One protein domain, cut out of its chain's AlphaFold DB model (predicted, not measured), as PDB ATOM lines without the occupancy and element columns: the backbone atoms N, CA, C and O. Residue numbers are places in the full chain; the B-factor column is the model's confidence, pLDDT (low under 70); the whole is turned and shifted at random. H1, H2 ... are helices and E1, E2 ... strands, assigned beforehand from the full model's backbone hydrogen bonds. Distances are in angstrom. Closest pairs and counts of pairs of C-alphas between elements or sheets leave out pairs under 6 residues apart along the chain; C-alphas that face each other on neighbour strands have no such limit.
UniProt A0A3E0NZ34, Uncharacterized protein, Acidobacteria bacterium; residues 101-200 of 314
ATOM      1  N   ARG A 101       3.876  29.276 -31.218       89.81
ATOM      2  CA  ARG A 101       4.813  30.280 -30.687       89.81
ATOM      3  C   ARG A 101       6.075  29.636 -30.112       89.81
ATOM      4  O   ARG A 101       7.172  30.135 -30.342       89.81
ATOM      5  N   PHE A 102       5.941  28.495 -29.429       92.69
ATOM      6  CA  PHE A 102       7.072  27.694 -28.962       92.69
ATOM      7  C   PHE A 102       7.986  27.277 -30.114       92.69
ATOM      8  O   PHE A 102       9.197  27.470 -30.033       92.69
ATOM      9  N   ARG A 103       7.412  26.688 -31.173       91.38
ATOM     10  CA  ARG A 103       8.161  26.196 -32.338       91.38
ATOM     11  C   ARG A 103       8.880  27.344 -33.038       91.38
ATOM     12  O   ARG A 103      10.084  27.260 -33.228       91.38
ATOM     13  N   GLU A 104       8.184  28.445 -33.300       91.81
ATOM     14  CA  GLU A 104       8.770  29.643 -33.910       91.81
ATOM     15  C   GLU A 104       9.905  30.230 -33.060       91.81
ATOM     16  O   GLU A 104      10.960  30.589 -33.582       91.81
ATOM     17  N   TYR A 105       9.721  30.320 -31.738       95.19
ATOM     18  CA  TYR A 105      10.757  30.824 -30.834       95.19
ATOM     19  C   TYR A 105      11.959  29.888 -30.780       95.19
ATOM     20  O   TYR A 105      13.093  30.358 -30.843       95.19
ATOM     21  N   ARG A 106      11.721  28.577 -30.702       95.75
ATOM     22  CA  ARG A 106      12.773  27.563 -30.739       95.75
ATOM     23  C   ARG A 106      13.572  27.676 -32.031       95.75
ATOM     24  O   ARG A 106      14.791  27.783 -31.966       95.75
ATOM     25  N   ASP A 107      12.899  27.673 -33.175       93.38
ATOM     26  CA  ASP A 107      13.539  27.666 -34.489       93.38
ATOM     27  C   ASP A 107      14.343  28.958 -34.687       93.38
ATOM     28  O   ASP A 107      15.527  28.906 -35.014       93.38
ATOM     29  N   ARG A 108      13.781  30.114 -34.305       95.06
ATOM     30  CA  ARG A 108      14.506  31.395 -34.301       95.06
ATOM     31  C   ARG A 108      15.762  31.369 -33.420       95.06
ATOM     32  O   ARG A 108      16.799  31.880 -33.837       95.06
ATOM     33  N   LEU A 109      15.700  30.792 -32.215       94.62
ATOM     34  CA  LEU A 109      16.870  30.664 -31.331       94.62
ATOM     35  C   LEU A 109      17.916  29.683 -31.903       94.62
ATOM     36  O   LEU A 109      19.123  29.923 -31.817       94.62
ATOM     37  N   LEU A 110      17.473  28.589 -32.525       89.94
ATOM     38  CA  LEU A 110      18.350  27.597 -33.156       89.94
ATOM     39  C   LEU A 110      18.996  28.097 -34.455       89.94
ATOM     40  O   LEU A 110      20.097  27.654 -34.792       89.94
ATOM     41  N   GLU A 111      18.375  29.044 -35.153       92.25
ATOM     42  CA  GLU A 111      18.935  29.698 -36.338       92.25
ATOM     43  C   GLU A 111      19.871  30.855 -35.974       92.25
ATOM     44  O   GLU A 111      20.887  31.066 -36.637       92.25
ATOM     45  N   HIS A 112      19.580  31.591 -34.897       91.12
ATOM     46  CA  HIS A 112      20.347  32.779 -34.541       91.12
ATOM     47  C   HIS A 112      21.672  32.415 -33.840       91.12
ATOM     48  O   HIS A 112      21.638  31.900 -32.721       91.12
ATOM     49  N   PRO A 113      22.858  32.692 -34.425       82.88
ATOM     50  CA  PRO A 113      24.150  32.230 -33.897       82.88
ATOM     51  C   PRO A 113      24.536  32.841 -32.539       82.88
ATOM     52  O   PRO A 113      25.396  32.291 -31.857       82.88
ATOM     53  N   GLY A 114      23.896  33.943 -32.135       87.50
ATOM     54  CA  GLY A 114      24.091  34.579 -30.830       87.50
ATOM     55  C   GLY A 114      23.279  33.969 -29.684       87.50
ATOM     56  O   GLY A 114      23.542  34.300 -28.533       87.50
ATOM     57  N   SER A 115      22.313  33.088 -29.967       89.94
ATOM     58  CA  SER A 115      21.473  32.510 -28.913       89.94
ATOM     59  C   SER A 115      22.275  31.577 -28.011       89.94
ATOM     60  O   SER A 115      22.949  30.643 -28.466       89.94
ATOM     61  N   SER A 116      22.191  31.862 -26.718       93.25
ATOM     62  CA  SER A 116      22.848  31.156 -25.632       93.25
ATOM     63  C   SER A 116      22.040  29.929 -25.189       93.25
ATOM     64  O   SER A 116      20.888  29.726 -25.569       93.25
ATOM     65  N   GLY A 117      22.655  29.080 -24.358       93.44
ATOM     66  CA  GLY A 117      21.925  27.991 -23.702       93.44
ATOM     67  C   GLY A 117      20.875  28.509 -22.714       93.44
ATOM     68  O   GLY A 117      19.865  27.843 -22.514       93.44
ATOM     69  N   GLU A 118      21.093  29.697 -22.146       95.81
ATOM     70  CA  GLU A 118      20.169  30.352 -21.215       95.81
ATOM     71  C   GLU A 118      18.876  30.775 -21.923       95.81
ATOM     72  O   GLU A 118      17.798  30.494 -21.412       95.81
ATOM     73  N   ASP A 119      18.958  31.304 -23.151       96.19
ATOM     74  CA  ASP A 119      17.768  31.674 -23.938       96.19
ATOM     75  C   ASP A 119      16.848  30.467 -24.198       96.19
ATOM     76  O   ASP A 119      15.621  30.552 -24.139       96.19
ATOM     77  N   LEU A 120      17.446  29.306 -24.474       96.31
ATOM     78  CA  LEU A 120      16.703  28.062 -24.671       96.31
ATOM     79  C   LEU A 120      16.152  27.512 -23.353       96.31
ATOM     80  O   LEU A 120      15.075  26.919 -23.346       96.31
ATOM     81  N   LEU A 121      16.861  27.708 -22.239       97.38
ATOM     82  CA  LEU A 121      16.369  27.353 -20.909       97.38
ATOM     83  C   LEU A 121      15.158  28.207 -20.519       97.38
ATOM     84  O   LEU A 121      14.183  27.685 -19.977       97.38
ATOM     85  N   ASP A 122      15.180  29.496 -20.844       97.19
ATOM     86  CA  ASP A 122      14.038  30.386 -20.657       97.19
ATOM     87  C   ASP A 122      12.855  29.976 -21.534       97.19
ATOM     88  O   ASP A 122      11.714  29.987 -21.066       97.19
ATOM     89  N   LEU A 123      13.107  29.490 -22.754       97.00
ATOM     90  CA  LEU A 123      12.063  28.896 -23.585       97.00
ATOM     91  C   LEU A 123      11.469  27.616 -22.963       97.00
ATOM     92  O   LEU A 123      10.254  27.420 -23.025       97.00
ATOM     93  N   VAL A 124      12.279  26.763 -22.322       97.19
ATOM     94  CA  VAL A 124      11.773  25.599 -21.562       97.19
ATOM     95  C   VAL A 124      10.859  26.051 -20.421       97.19
ATOM     96  O   VAL A 124       9.770  25.499 -20.256       97.19
ATOM     97  N   ARG A 125      11.268  27.062 -19.645       96.94
ATOM     98  CA  ARG A 125      10.460  27.615 -18.542       96.94
ATOM     99  C   ARG A 125       9.153  28.208 -19.057       96.94
ATOM    100  O   ARG A 125       8.091  27.928 -18.509       96.94
ATOM    101  N   TRP A 126       9.220  28.975 -20.145       96.12
ATOM    102  CA  TRP A 126       8.043  29.523 -20.809       96.12
ATOM    103  C   TRP A 126       7.085  28.410 -21.248       96.12
ATOM    104  O   TRP A 126       5.888  28.491 -20.983       96.12
ATOM    105  N   ALA A 127       7.601  27.331 -21.838       94.81
ATOM    106  CA  ALA A 127       6.792  26.191 -22.254       94.81
ATOM    107  C   ALA A 127       6.086  25.509 -21.068       94.81
ATOM    108  O   ALA A 127       4.899  25.208 -21.165       94.81
ATOM    109  N   GLN A 128       6.764  25.333 -19.926       94.19
ATOM    110  CA  GLN A 128       6.138  24.789 -18.711       94.19
ATOM    111  C   GLN A 128       4.994  25.672 -18.197       94.19
ATOM    112  O   GLN A 128       3.930  25.154 -17.865       94.19
ATOM    113  N   LEU A 129       5.192  26.994 -18.171       93.25
ATOM    114  CA  LEU A 129       4.170  27.951 -17.730       93.25
ATOM    115  C   LEU A 129       2.940  27.980 -18.650       93.25
ATOM    116  O   LEU A 129       1.859  28.341 -18.197       93.25
ATOM    117  N   ASN A 130       3.096  27.584 -19.914       89.56
ATOM    118  CA  ASN A 130       2.020  27.529 -20.907       89.56
ATOM    119  C   ASN A 130       1.467  26.105 -21.116       89.56
ATOM    120  O   ASN A 130       0.849  25.834 -22.139       89.56
ATOM    121  N   GLY A 131       1.712  25.173 -20.186       87.12
ATOM    122  CA  GLY A 131       1.150  23.816 -20.247       87.12
ATOM    123  C   GLY A 131       1.781  22.890 -21.297       87.12
ATOM    124  O   GLY A 131       1.325  21.765 -21.483       87.12
ATOM    125  N   LEU A 132       2.872  23.300 -21.949       89.38
ATOM    126  CA  LEU A 132       3.569  22.527 -22.985       89.38
ATOM    127  C   LEU A 132       4.601  21.567 -22.368       89.38
ATOM    128  O   LEU A 132       5.798  21.611 -22.667       89.38
ATOM    129  N   ALA A 133       4.155  20.711 -21.444       90.25
ATOM    130  CA  ALA A 133       5.042  19.881 -20.625       90.25
ATOM    131  C   ALA A 133       5.904  18.913 -21.457       90.25
ATOM    132  O   ALA A 133       7.061  18.648 -21.115       90.25
ATOM    133  N   ARG A 134       5.361  18.391 -22.564       89.69
ATOM    134  CA  ARG A 134       6.071  17.469 -23.463       89.69
ATOM    135  C   ARG A 134       7.196  18.180 -24.212       89.69
ATOM    136  O   ARG A 134       8.316  17.675 -24.259       89.69
ATOM    137  N   GLU A 135       6.907  19.346 -24.772       93.56
ATOM    138  CA  GLU A 135       7.836  20.171 -25.540       93.56
ATOM    139  C   GLU A 135       8.949  20.718 -24.641       93.56
ATOM    140  O   GLU A 135      10.128  20.588 -24.981       93.56
ATOM    141  N   ALA A 136       8.587  21.224 -23.457       95.62
ATOM    142  CA  ALA A 136       9.532  21.661 -22.436       95.62
ATOM    143  C   ALA A 136      10.515  20.541 -22.067       95.62
ATOM    144  O   ALA A 136      11.731  20.734 -22.103       95.62
ATOM    145  N   ARG A 137       9.996  19.342 -21.775       95.38
ATOM    146  CA  ARG A 137      10.806  18.159 -21.453       95.38
ATOM    147  C   ARG A 137      11.728  17.766 -22.605       95.38
ATOM    148  O   ARG A 137      12.906  17.506 -22.379       95.38
ATOM    149  N   SER A 138      11.208  17.720 -23.833       94.44
ATOM    150  CA  SER A 138      11.999  17.376 -25.020       94.44
ATOM    151  C   SER A 138      13.180  18.331 -25.199       94.44
ATOM    152  O   SER A 138      14.316  17.882 -25.361       94.44
ATOM    153  N   LEU A 139      12.932  19.642 -25.130       96.25
ATOM    154  CA  LEU A 139      13.973  20.657 -25.286       96.25
ATOM    155  C   LEU A 139      14.973  20.639 -24.117       96.25
ATOM    156  O   LEU A 139      16.177  20.727 -24.349       96.25
ATOM    157  N   ALA A 140      14.511  20.430 -22.880       96.94
ATOM    158  CA  ALA A 140      15.384  20.289 -21.712       96.94
ATOM    159  C   ALA A 140      16.345  19.094 -21.839       96.94
ATOM    160  O   ALA A 140      17.525  19.212 -21.516       96.94
ATOM    161  N   LEU A 141      15.883  17.952 -22.360       95.62
ATOM    162  CA  LEU A 141      16.739  16.783 -22.601       95.62
ATOM    163  C   LEU A 141      17.765  17.024 -23.715       95.62
ATOM    164  O   LEU A 141      18.892  16.530 -23.634       95.62
ATOM    165  N   VAL A 142      17.396  17.779 -24.751       95.38
ATOM    166  CA  VAL A 142      18.331  18.220 -25.796       95.38
ATOM    167  C   VAL A 142      19.403  19.134 -25.195       95.38
ATOM    168  O   VAL A 142      20.594  18.886 -25.397       95.38
ATOM    169  N   LEU A 143      19.000  20.119 -24.385       95.88
ATOM    170  CA  LEU A 143      19.918  21.001 -23.663       95.88
ATOM    171  C   LEU A 143      20.847  20.225 -22.735       95.88
ATOM    172  O   LEU A 143      22.045  20.479 -22.735       95.88
ATOM    173  N   ALA A 144      20.336  19.231 -22.014       96.00
ATOM    174  CA  ALA A 144      21.128  18.423 -21.095       96.00
ATOM    175  C   ALA A 144      22.238  17.628 -21.783       96.00
ATOM    176  O   ALA A 144      23.312  17.446 -21.214       96.00
ATOM    177  N   ARG A 145      21.989  17.166 -23.013       93.69
ATOM    178  CA  ARG A 145      23.001  16.483 -23.827       93.69
ATOM    179  C   ARG A 145      24.037  17.449 -24.383       93.69
ATOM    180  O   ARG A 145      25.209  17.099 -24.443       93.69
ATOM    181  N   ALA A 146      23.612  18.638 -24.806       92.94
ATOM    182  CA  ALA A 146      24.512  19.627 -25.392       92.94
ATOM    183  C   ALA A 146      25.342  20.377 -24.333       92.94
ATOM    184  O   ALA A 146      26.499  20.709 -24.581       92.94
ATOM    185  N   ARG A 147      24.745  20.679 -23.174       94.12
ATOM    186  CA  ARG A 147      25.288  21.519 -22.096       94.12
ATOM    187  C   ARG A 147      24.822  21.000 -20.726       94.12
ATOM    188  O   ARG A 147      23.934  21.592 -20.115       94.12
ATOM    189  N   PRO A 148      25.410  19.902 -20.223       94.12
ATOM    190  CA  PRO A 148      24.997  19.305 -18.953       94.12
ATOM    191  C   PRO A 148      25.229  20.227 -17.748       94.12
ATOM    192  O   PRO A 148      24.510  20.111 -16.763       94.12
ATOM    193  N   GLU A 149      26.190  21.147 -17.816       94.44
ATOM    194  CA  GLU A 149      26.541  22.073 -16.724       94.44
ATOM    195  C   GLU A 149      25.693  23.361 -16.708       94.44
ATOM    196  O   GLU A 149      26.024  24.313 -16.006       94.44
ATOM    197  N   LEU A 150      24.628  23.444 -17.516       96.19
ATOM    198  CA  LEU A 150      23.797  24.645 -17.582       96.19
ATOM    199  C   LEU A 150      23.029  24.850 -16.265       96.19
ATOM    200  O   LEU A 150      22.200  24.020 -15.877       96.19
ATOM    201  N   GLU A 151      23.287  25.973 -15.595       97.06
ATOM    202  CA  GLU A 151      22.653  26.312 -14.322       97.06
ATOM    203  C   GLU A 151      21.123  26.380 -14.462       97.06
ATOM    204  O   GLU A 151      20.580  26.937 -15.414       97.06
ATOM    205  N   GLY A 152      20.405  25.785 -13.508       95.94
ATOM    206  CA  GLY A 152      18.941  25.774 -13.497       95.94
ATOM    207  C   GLY A 152      18.280  24.721 -14.393       95.94
ATOM    208  O   GLY A 152      17.056  24.607 -14.359       95.94
ATOM    209  N   LEU A 153      19.044  23.916 -15.142       96.56
ATOM    210  CA  LEU A 153      18.498  22.807 -15.931       96.56
ATOM    211  C   LEU A 153      18.074  21.610 -15.062       96.56
ATOM    212  O   LEU A 153      17.041  20.989 -15.315       96.56
ATOM    213  N   GLU A 154      18.852  21.304 -14.022       96.56
ATOM    214  CA  GLU A 154      18.605  20.172 -13.122       96.56
ATOM    215  C   GLU A 154      17.229  20.230 -12.433       96.56
ATOM    216  O   GLU A 154      16.487  19.253 -12.552       96.56
ATOM    217  N   PRO A 155      16.805  21.353 -11.816       96.75
ATOM    218  CA  PRO A 155      15.472  21.456 -11.222       96.75
ATOM    219  C   PRO A 155      14.324  21.202 -12.211       96.75
ATOM    220  O   PRO A 155      13.317  20.602 -11.838       96.75
ATOM    221  N   LEU A 156      14.466  21.618 -13.478       95.69
ATOM    222  CA  LEU A 156      13.422  21.444 -14.500       95.69
ATOM    223  C   LEU A 156      13.251  19.973 -14.903       95.69
ATOM    224  O   LEU A 156      12.127  19.496 -15.089       95.69
ATOM    225  N   LEU A 157      14.366  19.251 -15.030       96.81
ATOM    226  CA  LEU A 157      14.368  17.822 -15.333       96.81
ATOM    227  C   LEU A 157      13.920  16.990 -14.127       96.81
ATOM    228  O   LEU A 157      13.104  16.082 -14.296       96.81
ATOM    229  N   ALA A 158      14.357  17.354 -12.920       95.94
ATOM    230  CA  ALA A 158      13.922  16.723 -11.677       95.94
ATOM    231  C   ALA A 158      12.403  16.847 -11.475       95.94
ATOM    232  O   ALA A 158      11.740  15.851 -11.192       95.94
ATOM    233  N   ALA A 159      11.824  18.027 -11.732       94.44
ATOM    234  CA  ALA A 159      10.371  18.233 -11.707       94.44
ATOM    235  C   ALA A 159       9.616  17.361 -12.730       94.44
ATOM    236  O   ALA A 159       8.438  17.067 -12.550       94.44
ATOM    237  N   SER A 160      10.296  16.917 -13.791       93.12
ATOM    238  CA  SER A 160       9.757  16.006 -14.807       93.12
ATOM    239  C   SER A 160      10.022  14.520 -14.508       93.12
ATOM    240  O   SER A 160       9.741  13.683 -15.366       93.12
ATOM    241  N   GLY A 161      10.579  14.184 -13.338       95.69
ATOM    242  CA  GLY A 161      10.883  12.810 -12.922       95.69
ATOM    243  C   GLY A 161      12.201  12.242 -13.462       95.69
ATOM    244  O   GLY A 161      12.411  11.029 -13.402       95.69
ATOM    245  N   TYR A 162      13.085  13.085 -14.005       97.12
ATOM    246  CA  TYR A 162      14.410  12.668 -14.471       97.12
ATOM    247  C   TYR A 162      15.460  12.822 -13.373       97.12
ATOM    248  O   TYR A 162      15.446  13.778 -12.603       97.12
ATOM    249  N   VAL A 163      16.409  11.892 -13.341       96.94
ATOM    250  CA  VAL A 163      17.537  11.863 -12.406       96.94
ATOM    251  C   VAL A 163      18.807  11.545 -13.196       96.94
ATOM    252  O   VAL A 163      18.740  10.895 -14.244       96.94
ATOM    253  N   ARG A 164      19.969  12.013 -12.732       96.00
ATOM    254  CA  ARG A 164      21.257  11.597 -13.301       96.00
ATOM    255  C   ARG A 164      21.623  10.195 -12.825       96.00
ATOM    256  O   ARG A 164      21.541   9.905 -11.634       96.00
ATOM    257  N   ASP A 165      22.033   9.342 -13.755       95.62
ATOM    258  CA  ASP A 165      22.649   8.061 -13.432       95.62
ATOM    259  C   ASP A 165      24.122   8.232 -13.012       95.62
ATOM    260  O   ASP A 165      24.693   9.326 -13.058       95.62
ATOM    261  N   ASP A 166      24.763   7.124 -12.639       94.25
ATOM    262  CA  ASP A 166      26.171   7.104 -12.220       94.25
ATOM    263  C   ASP A 166      27.144   7.478 -13.361       94.25
ATOM    264  O   ASP A 166      28.320   7.746 -13.126       94.25
ATOM    265  N   ARG A 167      26.665   7.502 -14.612       92.94
ATOM    266  CA  ARG A 167      27.414   7.906 -15.812       92.94
ATOM    267  C   ARG A 167      27.160   9.373 -16.181       92.94
ATOM    268  O   ARG A 167      27.702   9.844 -17.179       92.94
ATOM    269  N   GLY A 168      26.347  10.086 -15.401       92.00
ATOM    270  CA  GLY A 168      25.953  11.473 -15.640       92.00
ATOM    271  C   GLY A 168      24.871  11.656 -16.711       92.00
ATOM    272  O   GLY A 168      24.579  12.791 -17.084       92.00
ATOM    273  N   ALA A 169      24.265  10.579 -17.215       93.06
ATOM    274  CA  ALA A 169      23.171  10.639 -18.173       93.06
ATOM    275  C   ALA A 169      21.830  10.867 -17.464       93.06
ATOM    276  O   ALA A 169      21.542  10.284 -16.421       93.06
ATOM    277  N   TRP A 170      20.978  11.701 -18.057       95.12
ATOM    278  CA  TRP A 170      19.617  11.910 -17.569       95.12
ATOM    279  C   TRP A 170      18.713  10.752 -17.987       95.12
ATOM    280  O   TRP A 170      18.483  10.536 -19.178       95.12
ATOM    281  N   VAL A 171      18.179  10.042 -16.997       96.00
ATOM    282  CA  VAL A 171      17.265   8.904 -17.152       96.00
ATOM    283  C   VAL A 171      16.009   9.132 -16.316       96.00
ATOM    284  O   VAL A 171      16.023   9.918 -15.368       96.00
ATOM    285  N   LEU A 172      14.901   8.474 -16.657       96.50
ATOM    286  CA  LEU A 172      13.713   8.510 -15.800       96.50
ATOM    287  C   LEU A 172      14.020   7.806 -14.474       96.50
ATOM    288  O   LEU A 172      14.655   6.751 -14.476       96.50
ATOM    289  N   HIS A 173      13.540   8.350 -13.353       96.75
ATOM    290  CA  HIS A 173      13.731   7.747 -12.030       96.75
ATOM    291  C   HIS A 173      13.311   6.269 -12.011       96.75
ATOM    292  O   HIS A 173      14.069   5.406 -11.577       96.75
ATOM    293  N   ASP A 174      12.148   5.967 -12.584       96.56
ATOM    294  CA  ASP A 174      11.642   4.606 -12.729       96.56
ATOM    295  C   ASP A 174      12.578   3.684 -13.516       96.56
ATOM    296  O   ASP A 174      12.734   2.509 -13.190       96.56
ATOM    297  N   GLU A 175      13.184   4.193 -14.587       96.44
ATOM    298  CA  GLU A 175      14.118   3.431 -15.415       96.44
ATOM    299  C   GLU A 175      15.426   3.178 -14.660       96.44
ATOM    300  O   GLU A 175      15.964   2.068 -14.700       96.44
ATOM    301  N   LEU A 176      15.892   4.163 -13.889       97.31
ATOM    302  CA  LEU A 176      17.037   4.009 -12.999       97.31
ATOM    303  C   LEU A 176      16.767   2.952 -11.920       97.31
ATOM    304  O   LEU A 176      17.603   2.080 -11.699       97.31
ATOM    305  N   MET A 177      15.595   2.972 -11.284       97.88
ATOM    306  CA  MET A 177      15.242   1.979 -10.265       97.88
ATOM    307  C   MET A 177      15.096   0.575 -10.861       97.88
ATOM    308  O   MET A 177      15.634  -0.385 -10.310       97.88
ATOM    309  N   ARG A 178      14.476   0.447 -12.043       97.12
ATOM    310  CA  ARG A 178      14.402  -0.834 -12.766       97.12
ATOM    311  C   ARG A 178      15.774  -1.350 -13.190       97.12
ATOM    312  O   ARG A 178      16.023  -2.545 -13.076       97.12
ATOM    313  N   SER A 179      16.678  -0.480 -13.647       96.50
ATOM    314  CA  SER A 179      18.041  -0.895 -14.018       96.50
ATOM    315  C   SER A 179      18.866  -1.353 -12.809       96.50
ATOM    316  O   SER A 179      19.758  -2.186 -12.958       96.50
ATOM    317  N   ARG A 180      18.504  -0.902 -11.601       96.88
ATOM    318  CA  ARG A 180      19.014  -1.407 -10.313       96.88
ATOM    319  C   ARG A 180      18.340  -2.701  -9.839       96.88
ATOM    320  O   ARG A 180      18.661  -3.186  -8.759       96.88
ATOM    321  N   GLY A 181      17.423  -3.268 -10.624       97.50
ATOM    322  CA  GLY A 181      16.698  -4.495 -10.290       97.50
ATOM    323  C   GLY A 181      15.535  -4.296  -9.318       97.50
ATOM    324  O   GLY A 181      14.997  -5.280  -8.827       97.50
ATOM    325  N   LEU A 182      15.134  -3.054  -9.037       97.75
ATOM    326  CA  LEU A 182      14.002  -2.756  -8.160       97.75
ATOM    327  C   LEU A 182      12.687  -2.748  -8.947       97.75
ATOM    328  O   LEU A 182      12.643  -2.437 -10.141       97.75
ATOM    329  N   VAL A 183      11.594  -3.071  -8.263       97.56
ATOM    330  CA  VAL A 183      10.242  -3.144  -8.826       97.56
ATOM    331  C   VAL A 183       9.308  -2.299  -7.957       97.56
ATOM    332  O   VAL A 183       9.411  -2.376  -6.732       97.56
ATOM    333  N   PRO A 184       8.394  -1.506  -8.547       97.38
ATOM    334  CA  PRO A 184       7.456  -0.726  -7.755       97.38
ATOM    335  C   PRO A 184       6.421  -1.654  -7.096       97.38
ATOM    336  O   PRO A 184       5.824  -2.505  -7.763       97.38
ATOM    337  N   HIS A 185       6.204  -1.486  -5.796       96.38
ATOM    338  CA  HIS A 185       5.192  -2.173  -4.997       96.38
ATOM    339  C   HIS A 185       4.661  -1.206  -3.935       96.38
ATOM    340  O   HIS A 185       5.439  -0.681  -3.149       96.38
ATOM    341  N   ASP A 186       3.356  -0.929  -3.954       94.69
ATOM    342  CA  ASP A 186       2.677  -0.046  -2.990       94.69
ATOM    343  C   ASP A 186       3.330   1.339  -2.807       94.69
ATOM    344  O   ASP A 186       3.358   1.908  -1.720       94.69
ATOM    345  N   GLY A 187       3.850   1.909  -3.901       95.75
ATOM    346  CA  GLY A 187       4.516   3.217  -3.903       95.75
ATOM    347  C   GLY A 187       5.986   3.184  -3.472       95.75
ATOM    348  O   GLY A 187       6.663   4.206  -3.568       95.75
ATOM    349  N   GLU A 188       6.501   2.024  -3.070       96.81
ATOM    350  CA  GLU A 188       7.901   1.812  -2.716       96.81
ATOM    351  C   GLU A 188       8.639   1.014  -3.800       96.81
ATOM    352  O   GLU A 188       8.059   0.218  -4.542       96.81
ATOM    353  N   TRP A 189       9.951   1.223  -3.902       97.38
ATOM    354  CA  TRP A 189      10.821   0.448  -4.783       97.38
ATOM    355  C   TRP A 189      11.482  -0.669  -3.981       97.38
ATOM    356  O   TRP A 189      12.373  -0.407  -3.175       97.38
ATOM    357  N   ILE A 190      11.059  -1.910  -4.213       98.00
ATOM    358  CA  ILE A 190      11.538  -3.086  -3.475       98.00
ATOM    359  C   ILE A 190      12.237  -4.079  -4.401       98.00
ATOM    360  O   ILE A 190      12.047  -4.056  -5.621       98.00
ATOM    361  N   THR A 191      13.048  -4.972  -3.836       98.19
ATOM    362  CA  THR A 191      13.654  -6.049  -4.625       98.19
ATOM    363  C   THR A 191      12.605  -7.099  -5.023       98.19
ATOM    364  O   THR A 191      11.566  -7.234  -4.364       98.19
ATOM    365  N   PRO A 192      12.844  -7.892  -6.080       97.19
ATOM    366  CA  PRO A 192      11.939  -8.966  -6.475       97.19
ATOM    367  C   PRO A 192      11.721 -10.002  -5.361       97.19
ATOM    368  O   PRO A 192      10.612 -10.515  -5.217       97.19
ATOM    369  N   GLU A 193      12.738 -10.274  -4.538       97.19
ATOM    370  CA  GLU A 193      12.652 -11.186  -3.390       97.19
ATOM    371  C   GLU A 193      11.740 -10.625  -2.297       97.19
ATOM    372  O   GLU A 193      10.896 -11.347  -1.766       97.19
ATOM    373  N   GLN A 194      11.856  -9.326  -1.996       97.00
ATOM    374  CA  GLN A 194      10.951  -8.643  -1.068       97.00
ATOM    375  C   GLN A 194       9.513  -8.669  -1.587       97.00
ATOM    376  O   GLN A 194       8.591  -8.945  -0.823       97.00
ATOM    377  N   ARG A 195       9.316  -8.466  -2.895       96.38
ATOM    378  CA  ARG A 195       7.994  -8.552  -3.527       96.38
ATOM    379  C   ARG A 195       7.409  -9.960  -3.432       96.38
ATOM    380  O   ARG A 195       6.222 -10.107  -3.154       96.38
ATOM    381  N   ALA A 196       8.227 -10.992  -3.632       94.88
ATOM    382  CA  ALA A 196       7.807 -12.383  -3.475       94.88
ATOM    383  C   ALA A 196       7.431 -12.705  -2.018       94.88
ATOM    384  O   ALA A 196       6.434 -13.386  -1.780       94.88
ATOM    385  N   ALA A 197       8.177 -12.177  -1.042       94.56
ATOM    386  CA  ALA A 197       7.857 -12.321   0.375       94.56
ATOM    387  C   ALA A 197       6.557 -11.587   0.752       94.56
ATOM    388  O   ALA A 197       5.702 -12.170   1.417       94.56
ATOM    389  N   ALA A 198       6.367 -10.352   0.277       92.81
ATOM    390  CA  ALA A 198       5.131  -9.594   0.468       92.81
ATOM    391  C   ALA A 198       3.928 -10.331  -0.137       92.81
ATOM    392  O   ALA A 198       2.900 -10.488   0.520       92.81
ATOM    393  N   TRP A 199       4.085 -10.888  -1.344       91.88
ATOM    394  CA  TRP A 199       3.067 -11.726  -1.972       91.88
ATOM    395  C   TRP A 199       2.781 -13.006  -1.179       91.88
ATOM    396  O   TRP A 199       1.629 -13.406  -1.088       91.88
ATOM    397  N   ALA A 200       3.784 -13.648  -0.575       91.50
ATOM    398  CA  ALA A 200       3.580 -14.850   0.238       91.50
ATOM    399  C   ALA A 200       2.808 -14.570   1.538       91.50
ATOM    400  O   ALA A 200       2.046 -15.424   1.988       91.50
TER     401      ALA A 200
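Overview. This is residues 101 to 200 of the 314 residues of an uncharacterized protein of Acidobacteria bacterium (UniProt A0A3E0NZ34). The model is a long rod, with a helical head at one end and a slender train of small parts leading away from it. In the head H1, H2 and H3 stand side by side, each running the opposite way to the one before, and short H4 packs on H3; beyond them follow the hairpin of E1 and E2, short H5, the hairpin of E3 and E4, and H6 at the far end. The printed part has 100 residues with six named helices and four named strands, in the order H1 H2 H3 H4 E1 E2 H5 E3 E4 H6; it is mostly helix, with two separate antiparallel sheets of two strands. The whole is loose, with a radius of gyration of the C-alphas of 17.6 A and spans of 61 by 28 by 17 A.

Arrangement. H1, residues 101 to 111, and H2, residues 117 to 129, form a helical hairpin: they touch, closest at the C-alphas of Phe 102 and Ala 127, 6.9 A, opposite ways at a shallow tilt of 7 degrees. H2 and H3, residues 133 to 146, form another and touch, closest at the C-alphas of Val 124 and Ala 136, 4.6 A, at a shallow tilt of 17 degrees. H3 and H4, residues 153 to 159, form a third and touch, closest at the C-alphas of Ala 140 and Leu 157, 6.9 A, at a steep tilt of 38 degrees. H1 and H3 are only just apart, their closest C-alphas 8.3 A from each other. E1, residues 162 to 164, and E2, residues 170 to 172, are an antiparallel hairpin, with N 163 and O 171 within hydrogen-bond range at 2.9 A. The closest C-alphas of H3 and E2, those of Ala 144 and Trp 170, are 7.6 A apart. H5, residues 173 to 179, touches no helix; its closest C-alpha to E1 is that of His 173, 5.5 A from that of Tyr 162. E3, residues 183 to 185, and E4, residues 188 to 190, are an antiparallel hairpin, with N 185 and O 188 at 2.8 A. H6, residues 192 to 200, touches no helix; the closest C-alphas of E3 and H6, those of Val 183 and Pro 192, are 6.5 A apart. In the six helices every O i to N i+4 pair is within hydrogen-bond range.

Along the chain. H1 begins at C-alpha 101 (4.813, 30.280, -30.687) and is 15.2 A long; H2 is 18.7 A, H3 20.0 A and H4 10.2 A. E1 and E2 are 7.0 A each, and E1 begins at C-alpha 162 (14.410, 12.668, -14.471). H5 is 9.9 A, E3 6.4 A and E4 6.1 A. H6, 12.2 A, ends at C-alpha 200 (3.580, -14.850, 0.238).

Size, cuts and confidence. The two C-alphas farthest apart are those of Gly 114 and Ala 200, 61.9 A. Residues 111 to 116, of which 111 belongs to H1, stand free. The printed part has no cut and no long link; the link from H3 to H4 is short, and the others are tight. The mean pLDDT of the printed part is 94.8, and no printed residue is under 70.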